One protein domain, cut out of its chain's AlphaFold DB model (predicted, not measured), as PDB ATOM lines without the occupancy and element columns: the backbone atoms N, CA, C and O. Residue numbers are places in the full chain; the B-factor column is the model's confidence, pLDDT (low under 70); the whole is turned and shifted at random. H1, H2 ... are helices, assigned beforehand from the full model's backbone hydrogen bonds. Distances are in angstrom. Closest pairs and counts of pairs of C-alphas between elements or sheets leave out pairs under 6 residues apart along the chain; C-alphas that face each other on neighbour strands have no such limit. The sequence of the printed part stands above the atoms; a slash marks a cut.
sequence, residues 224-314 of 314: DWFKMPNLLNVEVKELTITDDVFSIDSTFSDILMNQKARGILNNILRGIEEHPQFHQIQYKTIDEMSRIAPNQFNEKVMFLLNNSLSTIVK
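Overview. This is residues 224 to 314 of the 314 residues of an uncharacterized protein of Psychrobacillus vulpis (UniProt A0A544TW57). Look first for two helices side by side, H2 and H5, running opposite ways, with a long stretch of no named element, residues 224 to 251, looping round the outside of H5. H1 makes a corner with H2, H4 runs beside H5 as the other half of a helical hairpin, and the short H3 lies out at one end. The printed part has 91 residues, with five named helices in the order H1 to H5 and no named strand; the class is all helix, though the helices hold 38 residues, under half. It is compact, with a radius of gyration of the C-alphas of 12.1 A and spans of 33 by 29 by 22 A.

Arrangement. Pass residues 224 to 251 and find H1, residues 252 to 257, which touches H2, residues 259 to 268, only at the corner; their closest C-alphas, of Leu 256 and Arg 262, are 4.7 A apart. H2 touches H5, residues 299 to 309, at a shallow tilt of 24 degrees, opposite ways; the closest C-alphas, of Ala 261 and Leu 309, are 6.3 A apart. H3, residues 278 to 281, touches no helix. H4, residues 286 to 292, and H5 form a hairpin but only just touch, with 3 pairs of C-alphas within 8 A, the closest Ile 286 and Met 302 at 7.8 A. H2 and H4 are apart. In H1, H2, H4 and H5 every O i to N i+4 pair is within hydrogen-bond range; H3 is too short for one.

Along the chain. Find C-alpha 252 at (41.669, 34.888, -29.434), where H1 begins. H2 is 14.6 A long, H4 9.9 A and H5 15.0 A, ending at C-alpha 309, (51.300, 29.079, -32.745).

Size, cuts and confidence. The C-alphas of Thr 240 and Pro 276 are farthest apart, 34.1 A. The printed part has no cut, and no link between helices is long. Confidence is under 70 at residues 232 to 233, 235, 238 and 240.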
ATOM      1  N   ASP A 224      48.179  46.652 -17.823       73.44
ATOM      2  CA  ASP A 224      48.386  45.359 -17.158       73.44
ATOM      3  C   ASP A 224      47.445  44.246 -17.674       73.44
ATOM      4  O   ASP A 224      46.755  43.588 -16.894       73.44
ATOM      5  N   TRP A 225      47.365  44.011 -18.990       77.06
ATOM      6  CA  TRP A 225      46.461  42.966 -19.513       77.06
ATOM      7  C   TRP A 225      47.001  41.558 -19.275       77.06
ATOM      8  O   TRP A 225      46.238  40.617 -19.061       77.06
ATOM      9  N   PHE A 226      48.320  41.396 -19.338       85.12
ATOM     10  CA  PHE A 226      49.004  40.137 -19.072       85.12
ATOM     11  C   PHE A 226      50.414  40.400 -18.552       85.12
ATOM     12  O   PHE A 226      51.006  41.457 -18.772       85.12
ATOM     13  N   LYS A 227      50.988  39.409 -17.867       82.94
ATOM     14  CA  LYS A 227      52.371  39.508 -17.391       82.94
ATOM     15  C   LYS A 227      53.337  39.352 -18.559       82.94
ATOM     16  O   LYS A 227      53.322  38.325 -19.233       82.94
ATOM     17  N   MET A 228      54.195  40.349 -18.761       82.50
ATOM     18  CA  MET A 228      55.127  40.368 -19.884       82.50
ATOM     19  C   MET A 228      56.148  39.215 -19.787       82.50
ATOM     20  O   MET A 228      56.791  39.057 -18.743       82.50
ATOM     21  N   PRO A 229      56.309  38.393 -20.842       80.75
ATOM     22  CA  PRO A 229      57.279  37.304 -20.845       80.75
ATOM     23  C   PRO A 229      58.717  37.842 -20.937       80.75
ATOM     24  O   PRO A 229      58.952  38.989 -21.306       80.75
ATOM     25  N   ASN A 230      59.709  37.008 -20.618       77.94
ATOM     26  CA  ASN A 230      61.116  37.402 -20.725       77.94
ATOM     27  C   ASN A 230      61.560  37.448 -22.203       77.94
ATOM     28  O   ASN A 230      61.568  36.423 -22.881       77.94
ATOM     29  N   LEU A 231      61.941  38.636 -22.690       80.06
ATOM     30  CA  LEU A 231      62.261  38.912 -24.103       80.06
ATOM     31  C   LEU A 231      63.769  39.060 -24.398       80.06
ATOM     32  O   LEU A 231      64.139  39.486 -25.497       80.06
ATOM     33  N   LEU A 232      64.651  38.760 -23.434       63.41
ATOM     34  CA  LEU A 232      66.087  39.075 -23.523       63.41
ATOM     35  C   LEU A 232      66.857  38.278 -24.596       63.41
ATOM     36  O   LEU A 232      67.897  38.746 -25.042       63.41
ATOM     37  N   ASN A 233      66.328  37.143 -25.072       63.72
ATOM     38  CA  ASN A 233      67.002  36.251 -26.036       63.72
ATOM     39  C   ASN A 233      66.199  36.004 -27.328       63.72
ATOM     40  O   ASN A 233      66.343  34.961 -27.963       63.72
ATOM     41  N   VAL A 234      65.309  36.927 -27.703       70.25
ATOM     42  CA  VAL A 234      64.453  36.767 -28.890       70.25
ATOM     43  C   VAL A 234      65.039  37.550 -30.064       70.25
ATOM     44  O   VAL A 234      64.951  38.778 -30.101       70.25
ATOM     45  N   GLU A 235      65.628  36.835 -31.022       68.56
ATOM     46  CA  GLU A 235      65.984  37.371 -32.342       68.56
ATOM     47  C   GLU A 235      64.761  37.298 -33.262       68.56
ATOM     48  O   GLU A 235      64.289  36.205 -33.576       68.56
ATOM     49  N   VAL A 236      64.260  38.453 -33.702       73.38
ATOM     50  CA  VAL A 236      63.154  38.529 -34.664       73.38
ATOM     51  C   VAL A 236      63.668  38.077 -36.033       73.38
ATOM     52  O   VAL A 236      64.631  38.633 -36.559       73.38
ATOM     53  N   LYS A 237      63.047  37.036 -36.591       77.31
ATOM     54  CA  LYS A 237      63.325  36.509 -37.935       77.31
ATOM     55  C   LYS A 237      62.035  36.521 -38.747       77.31
ATOM     56  O   LYS A 237      60.949  36.393 -38.192       77.31
ATOM     57  N   GLU A 238      62.145  36.674 -40.058       68.19
ATOM     58  CA  GLU A 238      60.987  36.598 -40.947       68.19
ATOM     59  C   GLU A 238      60.480  35.146 -40.991       68.19
ATOM     60  O   GLU A 238      61.237  34.226 -41.308       68.19
ATOM     61  N   LEU A 239      59.220  34.929 -40.609       75.81
ATOM     62  CA  LEU A 239      58.575  33.614 -40.604       75.81
ATOM     63  C   LEU A 239      57.557  33.551 -41.741       75.81
ATOM     64  O   LEU A 239      56.677  34.402 -41.835       75.81
ATOM     65  N   THR A 240      57.631  32.517 -42.576       69.19
ATOM     66  CA  THR A 240      56.580  32.218 -43.555       69.19
ATOM     67  C   THR A 240      55.474  31.428 -42.867       69.19
ATOM     68  O   THR A 240      55.669  30.257 -42.535       69.19
ATOM     69  N   ILE A 241      54.334  32.070 -42.637       75.94
ATOM     70  CA  ILE A 241      53.155  31.463 -42.016       75.94
ATOM     71  C   ILE A 241      52.188  31.051 -43.127       75.94
ATOM     72  O   ILE A 241      51.916  31.832 -44.035       75.94
ATOM     73  N   THR A 242      51.701  29.816 -43.074       76.62
ATOM     74  CA  THR A 242      50.705  29.273 -44.004       76.62
ATOM     75  C   THR A 242      49.294  29.382 -43.406       76.62
ATOM     76  O   THR A 242      49.128  29.402 -42.189       76.62
ATOM     77  N   ASP A 243      48.251  29.474 -44.239       78.31
ATOM     78  CA  ASP A 243      46.874  29.744 -43.770       78.31
ATOM     79  C   ASP A 243      46.277  28.633 -42.877       78.31
ATOM     80  O   ASP A 243      45.313  28.864 -42.135       78.31
ATOM     81  N   ASP A 244      46.851  27.432 -42.933       86.12
ATOM     82  CA  ASP A 244      46.427  26.224 -42.221       86.12
ATOM     83  C   ASP A 244      46.870  26.170 -40.751       86.12
ATOM     84  O   ASP A 244      46.372  25.330 -39.999       86.12
ATOM     85  N   VAL A 245      47.750  27.070 -40.310       90.44
ATOM     86  CA  VAL A 245      48.244  27.112 -38.926       90.44
ATOM     87  C   VAL A 245      47.709  28.317 -38.156       90.44
ATOM     88  O   VAL A 245      47.298  29.325 -38.738       90.44
ATOM     89  N   PHE A 246      47.678  28.218 -36.825       90.56
ATOM     90  CA  PHE A 246      47.350  29.367 -35.977       90.56
ATOM     91  C   PHE A 246      48.444  30.438 -36.076       90.56
ATOM     92  O   PHE A 246      49.637  30.136 -36.084       90.56
ATOM     93  N   SER A 247      48.030  31.703 -36.122       92.81
ATOM     94  CA  SER A 247      48.913  32.866 -36.260       92.81
ATOM     95  C   SER A 247      48.371  34.062 -35.479       92.81
ATOM     96  O   SER A 247      47.278  33.999 -34.913       92.81
ATOM     97  N   ILE A 248      49.108  35.173 -35.485       92.12
ATOM     98  CA  ILE A 248      48.652  36.459 -34.937       92.12
ATOM     99  C   ILE A 248      47.384  37.004 -35.614       92.12
ATOM    100  O   ILE A 248      46.689  37.829 -35.023       92.12
ATOM    101  N   ASP A 249      47.055  36.520 -36.812       92.44
ATOM    102  CA  ASP A 249      45.837  36.885 -37.546       92.44
ATOM    103  C   ASP A 249      44.623  36.058 -37.107       92.44
ATOM    104  O   ASP A 249      43.496  36.331 -37.512       92.44
ATOM    105  N   SER A 250      44.831  35.023 -36.287       92.19
ATOM    106  CA  SER A 250      43.738  34.238 -35.708       92.19
ATOM    107  C   SER A 250      43.128  34.983 -34.520       92.19
ATOM    108  O   SER A 250      43.833  35.667 -33.774       92.19
ATOM    109  N   THR A 251      41.812  34.858 -34.327       94.06
ATOM    110  CA  THR A 251      41.151  35.498 -33.181       94.06
ATOM    111  C   THR A 251      41.511  34.788 -31.877       94.06
ATOM    112  O   THR A 251      41.782  33.582 -31.868       94.06
ATOM    113  N   PHE A 252      41.478  35.509 -30.751       93.50
ATOM    114  CA  PHE A 252      41.669  34.888 -29.434       93.50
ATOM    115  C   PHE A 252      40.688  33.734 -29.210       93.50
ATOM    116  O   PHE A 252      41.084  32.675 -28.735       93.50
ATOM    117  N   SER A 253      39.426  33.907 -29.608       93.75
ATOM    118  CA  SER A 253      38.396  32.873 -29.540       93.75
ATOM    119  C   SER A 253      38.815  31.601 -30.283       93.75
ATOM    120  O   SER A 253      38.759  30.518 -29.700       93.75
ATOM    121  N   ASP A 254      39.286  31.713 -31.527       93.62
ATOM    122  CA  ASP A 254      39.686  30.549 -32.332       93.62
ATOM    123  C   ASP A 254      40.873  29.805 -31.709       93.62
ATOM    124  O   ASP A 254      40.875  28.575 -31.620       93.62
ATOM    125  N   ILE A 255      41.865  30.550 -31.213       93.56
ATOM    126  CA  ILE A 255      43.039  29.989 -30.531       93.56
ATOM    127  C   ILE A 255      42.614  29.258 -29.250       93.56
ATOM    128  O   ILE A 255      43.104  28.165 -28.960       93.56
ATOM    129  N   LEU A 256      41.681  29.830 -28.485       92.62
ATOM    130  CA  LEU A 256      41.214  29.264 -27.221       92.62
ATOM    131  C   LEU A 256      40.336  28.021 -27.381       92.62
ATOM    132  O   LEU A 256      40.297  27.187 -26.470       92.62
ATOM    133  N   MET A 257      39.667  27.860 -28.525       93.12
ATOM    134  CA  MET A 257      38.911  26.644 -28.840       93.12
ATOM    135  C   MET A 257      39.819  25.417 -29.018       93.12
ATOM    136  O   MET A 257      39.380  24.289 -28.782       93.12
ATOM    137  N   ASN A 258      41.097  25.609 -29.368       94.19
ATOM    138  CA  ASN A 258      42.075  24.532 -29.477       94.19
ATOM    139  C   ASN A 258      42.904  24.400 -28.185       94.19
ATOM    140  O   ASN A 258      43.661  25.293 -27.818       94.19
ATOM    141  N   GLN A 259      42.831  23.247 -27.509       91.81
ATOM    142  CA  GLN A 259      43.522  23.034 -26.225       91.81
ATOM    143  C   GLN A 259      45.043  23.243 -26.292       91.81
ATOM    144  O   GLN A 259      45.633  23.755 -25.340       91.81
ATOM    145  N   LYS A 260      45.688  22.850 -27.398       91.69
ATOM    146  CA  LYS A 260      47.140  23.012 -27.557       91.69
ATOM    147  C   LYS A 260      47.497  24.478 -27.789       91.69
ATOM    148  O   LYS A 260      48.425  24.977 -27.158       91.69
ATOM    149  N   ALA A 261      46.739  25.167 -28.643       92.50
ATOM    150  CA  ALA A 261      46.985  26.572 -28.960       92.50
ATOM    151  C   ALA A 261      46.692  27.477 -27.754       92.50
ATOM    152  O   ALA A 261      47.502  28.341 -27.425       92.50
ATOM    153  N   ARG A 262      45.632  27.176 -26.993       93.38
ATOM    154  CA  ARG A 262      45.354  27.776 -25.683       93.38
ATOM    155  C   ARG A 262      46.511  27.622 -24.697       93.38
ATOM    156  O   ARG A 262      46.834  28.564 -23.980       93.38
ATOM    157  N   GLY A 263      47.145  26.449 -24.651       91.69
ATOM    158  CA  GLY A 263      48.308  26.211 -23.792       91.69
ATOM    159  C   GLY A 263      49.488  27.124 -24.134       91.69
ATOM    160  O   GLY A 263      50.104  27.694 -23.236       91.69
ATOM    161  N   ILE A 264      49.764  27.310 -25.428       91.06
ATOM    162  CA  ILE A 264      50.796  28.236 -25.912       91.06
ATOM    163  C   ILE A 264      50.436  29.681 -25.564       91.06
ATOM    164  O   ILE A 264      51.267  30.404 -25.012       91.06
ATOM    165  N   LEU A 265      49.193  30.080 -25.837       92.44
ATOM    166  CA  LEU A 265      48.706  31.426 -25.565       92.44
ATOM    167  C   LEU A 265      48.836  31.775 -24.077       92.44
ATOM    168  O   LEU A 265      49.403  32.809 -23.754       92.44
ATOM    169  N   ASN A 266      48.411  30.891 -23.172       91.31
ATOM    170  CA  ASN A 266      48.498  31.120 -21.725       91.31
ATOM    171  C   ASN A 266      49.926  31.095 -21.170       91.31
ATOM    172  O   ASN A 266      50.184  31.678 -20.117       91.31
ATOM    173  N   ASN A 267      50.853  30.425 -21.855       91.44
ATOM    174  CA  ASN A 267      52.263  30.449 -21.478       91.44
ATOM    175  C   ASN A 267      52.904  31.809 -21.800       91.44
ATOM    176  O   ASN A 267      53.686  32.329 -21.008       91.44
ATOM    177  N   ILE A 268      52.556  32.394 -22.952       89.94
ATOM    178  CA  ILE A 268      53.146  33.654 -23.429       89.94
ATOM    179  C   ILE A 268      52.388  34.875 -22.880       89.94
ATOM    180  O   ILE A 268      53.011  35.817 -22.401       89.94
ATOM    181  N   LEU A 269      51.057  34.847 -22.916       92.38
ATOM    182  CA  LEU A 269      50.145  35.912 -22.483       92.38
ATOM    183  C   LEU A 269      49.443  35.522 -21.178       92.38
ATOM    184  O   LEU A 269      48.219  35.402 -21.097       92.38
ATOM    185  N   ARG A 270      50.232  35.268 -20.136       90.25
ATOM    186  CA  ARG A 270      49.706  34.752 -18.871       90.25
ATOM    187  C   ARG A 270      48.744  35.748 -18.211       90.25
ATOM    188  O   ARG A 270      49.157  36.845 -17.834       90.25
ATOM    189  N   GLY A 271      47.500  35.309 -18.004       86.38
ATOM    190  CA  GLY A 271      46.437  36.083 -17.351       86.38
ATOM    191  C   GLY A 271      45.494  36.810 -18.311       86.38
ATOM    192  O   GLY A 271      44.538  37.422 -17.850       86.38
ATOM    193  N   ILE A 272      45.702  36.709 -19.631       90.19
ATOM    194  CA  ILE A 272      44.879  37.448 -20.599       90.19
ATOM    195  C   ILE A 272      43.395  37.055 -20.551       90.19
ATOM    196  O   ILE A 272      42.533  37.924 -20.625       90.19
ATOM    197  N   GLU A 273      43.090  35.767 -20.356       89.94
ATOM    198  CA  GLU A 273      41.712  35.262 -20.222       89.94
ATOM    199  C   GLU A 273      41.022  35.730 -18.929       89.94
ATOM    200  O   GLU A 273      39.796  35.782 -18.858       89.94
ATOM    201  N   GLU A 274      41.806  36.050 -17.898       88.81
ATOM    202  CA  GLU A 274      41.315  36.454 -16.576       88.81
ATOM    203  C   GLU A 274      41.018  37.960 -16.513       88.81
ATOM    204  O   GLU A 274      40.420  38.438 -15.548       88.81
ATOM    205  N   HIS A 275      41.411  38.718 -17.542       88.06
ATOM    206  CA  HIS A 275      41.217  40.159 -17.581       88.06
ATOM    207  C   HIS A 275      39.713  40.513 -17.629       88.06
ATOM    208  O   HIS A 275      38.982  39.957 -18.455       88.06
ATOM    209  N   PRO A 276      39.220  41.485 -16.832       87.31
ATOM    210  CA  PRO A 276      37.795  41.845 -16.800       87.31
ATOM    211  C   PRO A 276      37.210  42.215 -18.173       87.31
ATOM    212  O   PRO A 276      36.036  41.967 -18.456       87.31
ATOM    213  N   GLN A 277      38.040  42.778 -19.055       87.94
ATOM    214  CA  GLN A 277      37.654  43.175 -20.413       87.94
ATOM    215  C   GLN A 277      37.927  42.097 -21.475       87.94
ATOM    216  O   GLN A 277      37.759  42.372 -22.662       87.94
ATOM    217  N   PHE A 278      38.301  40.866 -21.096       90.25
ATOM    218  CA  PHE A 278      38.609  39.800 -22.059       90.25
ATOM    219  C   PHE A 278      37.453  39.546 -23.048       90.25
ATOM    220  O   PHE A 278      37.662  39.388 -24.251       90.25
ATOM    221  N   HIS A 279      36.208  39.634 -22.568       90.19
ATOM    222  CA  HIS A 279      34.998  39.494 -23.387       90.19
ATOM    223  C   HIS A 279      34.902  40.497 -24.555       90.19
ATOM    224  O   HIS A 279      34.230  40.213 -25.546       90.19
ATOM    225  N   GLN A 280      35.566  41.655 -24.459       88.44
ATOM    226  CA  GLN A 280      35.571  42.701 -25.492       88.44
ATOM    227  C   GLN A 280      36.619  42.436 -26.578       88.44
ATOM    228  O   GLN A 280      36.484  42.917 -27.703       88.44
ATOM    229  N   ILE A 281      37.659  41.667 -26.245       90.56
ATOM    230  CA  ILE A 281      38.817  41.426 -27.114       90.56
ATOM    231  C   ILE A 281      38.867  40.001 -27.660       90.56
ATOM    232  O   ILE A 281      39.601  39.748 -28.605       90.56
ATOM    233  N   GLN A 282      38.061  39.076 -27.129       93.12
ATOM    234  CA  GLN A 282      38.075  37.667 -27.538       93.12
ATOM    235  C   GLN A 282      37.806  37.448 -29.042       93.12
ATOM    236  O   GLN A 282      38.245  36.450 -29.605       93.12
ATOM    237  N   TYR A 283      37.109  38.375 -29.704       93.31
ATOM    238  CA  TYR A 283      36.817  38.314 -31.145       93.31
ATOM    239  C   TYR A 283      37.813  39.094 -32.011       93.31
ATOM    240  O   TYR A 283      37.670  39.110 -33.230       93.31
ATOM    241  N   LYS A 284      38.792  39.763 -31.395       93.81
ATOM    242  CA  LYS A 284      39.857  40.483 -32.096       93.81
ATOM    243  C   LYS A 284      41.015  39.546 -32.403       93.81
ATOM    244  O   LYS A 284      41.202  38.529 -31.727       93.81
ATOM    245  N   THR A 285      41.797  39.898 -33.415       94.75
ATOM    246  CA  THR A 285      43.061  39.209 -33.699       94.75
ATOM    247  C   THR A 285      44.174  39.737 -32.797       94.75
ATOM    248  O   THR A 285      44.074  40.821 -32.213       94.75
ATOM    249  N   ILE A 286      45.257  38.973 -32.665       92.56
ATOM    250  CA  ILE A 286      46.434  39.420 -31.913       92.56
ATOM    251  C   ILE A 286      47.101  40.602 -32.647       92.56
ATOM    252  O   ILE A 286      47.569  41.535 -31.995       92.56
ATOM    253  N   ASP A 287      47.080  40.627 -33.987       93.75
ATOM    254  CA  ASP A 287      47.555  41.775 -34.781       93.75
ATOM    255  C   ASP A 287      46.778  43.059 -34.473       93.75
ATOM    256  O   ASP A 287      47.377  44.100 -34.204       93.75
ATOM    257  N   GLU A 288      45.446  42.994 -34.427       92.75
ATOM    258  CA  GLU A 288      44.626  44.146 -34.044       92.75
ATOM    259  C   GLU A 288      44.980  44.637 -32.640       92.75
ATOM    260  O   GLU A 288      45.024  45.846 -32.394       92.75
ATOM    261  N   MET A 289      45.293  43.712 -31.731       90.62
ATOM    262  CA  MET A 289      45.714  44.071 -30.386       90.62
ATOM    263  C   MET A 289      47.068  44.776 -30.330       90.62
ATOM    264  O   MET A 289      47.243  45.664 -29.495       90.62
ATOM    265  N   SER A 290      47.984  44.470 -31.250       91.19
ATOM    266  CA  SER A 290      49.250  45.204 -31.389       91.19
ATOM    267  C   SER A 290      49.061  46.677 -31.738       91.19
ATOM    268  O   SER A 290      49.847  47.521 -31.313       91.19
ATOM    269  N   ARG A 291      47.972  47.017 -32.433       90.50
ATOM    270  CA  ARG A 291      47.637  48.405 -32.780       90.50
ATOM    271  C   ARG A 291      47.002  49.154 -31.615       90.50
ATOM    272  O   ARG A 291      47.178  50.362 -31.505       90.50
ATOM    273  N   ILE A 292      46.263  48.441 -30.766       88.38
ATOM    274  CA  ILE A 292      45.576  49.010 -29.599       88.38
ATOM    275  C   ILE A 292      46.557  49.203 -28.436       88.38
ATOM    276  O   ILE A 292      46.553  50.248 -27.796       88.38
ATOM    277  N   ALA A 293      47.409  48.211 -28.171       88.12
ATOM    278  CA  ALA A 293      48.340  48.208 -27.047       88.12
ATOM    279  C   ALA A 293      49.765  47.822 -27.503       88.12
ATOM    280  O   ALA A 293      50.279  46.769 -27.105       88.12
ATOM    281  N   PRO A 294      50.438  48.674 -28.304       87.56
ATOM    282  CA  PRO A 294      51.739  48.360 -28.912       87.56
ATOM    283  C   PRO A 294      52.850  48.093 -27.889       87.56
ATOM    284  O   PRO A 294      53.773  47.325 -28.153       87.56
ATOM    285  N   ASN A 295      52.748  48.681 -26.693       85.56
ATOM    286  CA  ASN A 295      53.714  48.465 -25.613       85.56
ATOM    287  C   ASN A 295      53.655  47.032 -25.057       85.56
ATOM    288  O   ASN A 295      54.691  46.463 -24.714       85.56
ATOM    289  N   GLN A 296      52.454  46.446 -24.982       86.56
ATOM    290  CA  GLN A 296      52.244  45.089 -24.470       86.56
ATOM    291  C   GLN A 296      52.448  44.054 -25.585       86.56
ATOM    292  O   GLN A 296      53.193  43.088 -25.421       86.56
ATOM    293  N   PHE A 297      51.860  44.296 -26.756       89.81
ATOM    294  CA  PHE A 297      51.959  43.446 -27.945       89.81
ATOM    295  C   PHE A 297      53.076  43.925 -28.881       89.81
ATOM    296  O   PHE A 297      52.855  44.223 -30.053       89.81
ATOM    297  N   ASN A 298      54.294  44.017 -28.347       90.25
ATOM    298  CA  ASN A 298      55.448  44.438 -29.133       90.25
ATOM    299  C   ASN A 298      55.881  43.369 -30.152       90.25
ATOM    300  O   ASN A 298      55.522  42.195 -30.052       90.25
ATOM    301  N   GLU A 299      56.728  43.761 -31.103       88.69
ATOM    302  CA  GLU A 299      57.212  42.896 -32.186       88.69
ATOM    303  C   GLU A 299      57.817  41.570 -31.692       88.69
ATOM    304  O   GLU A 299      57.607  40.520 -32.298       88.69
ATOM    305  N   LYS A 300      58.510  41.575 -30.547       89.38
ATOM    306  CA  LYS A 300      59.097  40.356 -29.971       89.38
ATOM    307  C   LYS A 300      58.032  39.401 -29.433       89.38
ATOM    308  O   LYS A 300      58.158  38.193 -29.620       89.38
ATOM    309  N   VAL A 301      56.993  39.922 -28.777       90.50
ATOM    310  CA  VAL A 301      55.842  39.130 -28.314       90.50
ATOM    311  C   VAL A 301      55.079  38.570 -29.515       90.50
ATOM    312  O   VAL A 301      54.780  37.377 -29.537       90.50
ATOM    313  N   MET A 302      54.846  39.394 -30.540       90.81
ATOM    314  CA  MET A 302      54.201  38.978 -31.790       90.81
ATOM    315  C   MET A 302      54.983  37.860 -32.485       90.81
ATOM    316  O   MET A 302      54.403  36.847 -32.874       90.81
ATOM    317  N   PHE A 303      56.308  37.991 -32.571       91.00
ATOM    318  CA  PHE A 303      57.184  36.963 -33.126       91.00
ATOM    319  C   PHE A 303      57.142  35.662 -32.311       91.00
ATOM    320  O   PHE A 303      57.002  34.589 -32.892       91.00
ATOM    321  N   LEU A 304      57.214  35.733 -30.976       89.81
ATOM    322  CA  LEU A 304      57.119  34.547 -30.114       89.81
ATOM    323  C   LEU A 304      55.785  33.815 -30.281       89.81
ATOM    324  O   LEU A 304      55.769  32.581 -30.348       89.81
ATOM    325  N   LEU A 305      54.684  34.567 -30.356       91.12
ATOM    326  CA  LEU A 305      53.351  34.021 -30.586       91.12
ATOM    327  C   LEU A 305      53.272  33.356 -31.953       91.12
ATOM    328  O   LEU A 305      52.907  32.189 -32.017       91.12
ATOM    329  N   ASN A 306      53.693  34.032 -33.020       91.19
ATOM    330  CA  ASN A 306      53.712  33.455 -34.363       91.19
ATOM    331  C   ASN A 306      54.586  32.201 -34.459       91.19
ATOM    332  O   ASN A 306      54.148  31.182 -34.991       91.19
ATOM    333  N   ASN A 307      55.799  32.232 -33.909       90.19
ATOM    334  CA  ASN A 307      56.710  31.089 -33.924       90.19
ATOM    335  C   ASN A 307      56.134  29.881 -33.171       90.19
ATOM    336  O   ASN A 307      56.324  28.741 -33.577       90.19
ATOM    337  N   SER A 308      55.421  30.125 -32.071       89.31
ATOM    338  CA  SER A 308      54.864  29.048 -31.252       89.31
ATOM    339  C   SER A 308      53.531  28.535 -31.810       89.31
ATOM    340  O   SER A 308      53.332  27.326 -31.901       89.31
ATOM    341  N   LEU A 309      52.624  29.426 -32.218       89.88
ATOM    342  CA  LEU A 309      51.300  29.079 -32.745       89.88
ATOM    343  C   LEU A 309      51.372  28.396 -34.113       89.88
ATOM    344  O   LEU A 309      50.612  27.458 -34.345       89.88
ATOM    345  N   SER A 310      52.335  28.772 -34.960       88.62
ATOM    346  CA  SER A 310      52.528  28.147 -36.277       88.62
ATOM    347  C   SER A 310      52.903  26.661 -36.211       88.62
ATOM    348  O   SER A 310      52.810  25.951 -37.206       88.62
ATOM    349  N   THR A 311      53.271  26.147 -35.032       88.38
ATOM    350  CA  THR A 311      53.486  24.706 -34.819       88.38
ATOM    351  C   THR A 311      52.182  23.901 -34.739       88.38
ATOM    352  O   THR A 311      52.219  22.668 -34.701       88.38
ATOM    353  N   ILE A 312      51.027  24.576 -34.698       88.31
ATOM    354  CA  ILE A 312      49.707  23.975 -34.522       88.31
ATOM    355  C   ILE A 312      48.834  24.262 -35.745       88.31
ATOM    356  O   ILE A 312      48.573  25.414 -36.087       88.31
ATOM    357  N   VAL A 313      48.326  23.191 -36.351       86.12
ATOM    358  CA  VAL A 313      47.332  23.234 -37.434       86.12
ATOM    359  C   VAL A 313      45.940  23.511 -36.851       86.12
ATOM    360  O   VAL A 313      45.613  22.982 -35.780       86.12
ATOM    361  N   LYS A 314      45.162  24.351 -37.542       81.06
ATOM    362  CA  LYS A 314      43.792  24.750 -37.180       81.06
ATOM    363  C   LYS A 314      42.809  23.580 -37.140       81.06
ATOM    364  O   LYS A 314      42.875  22.704 -38.032       81.06
TER     365      LYS A 314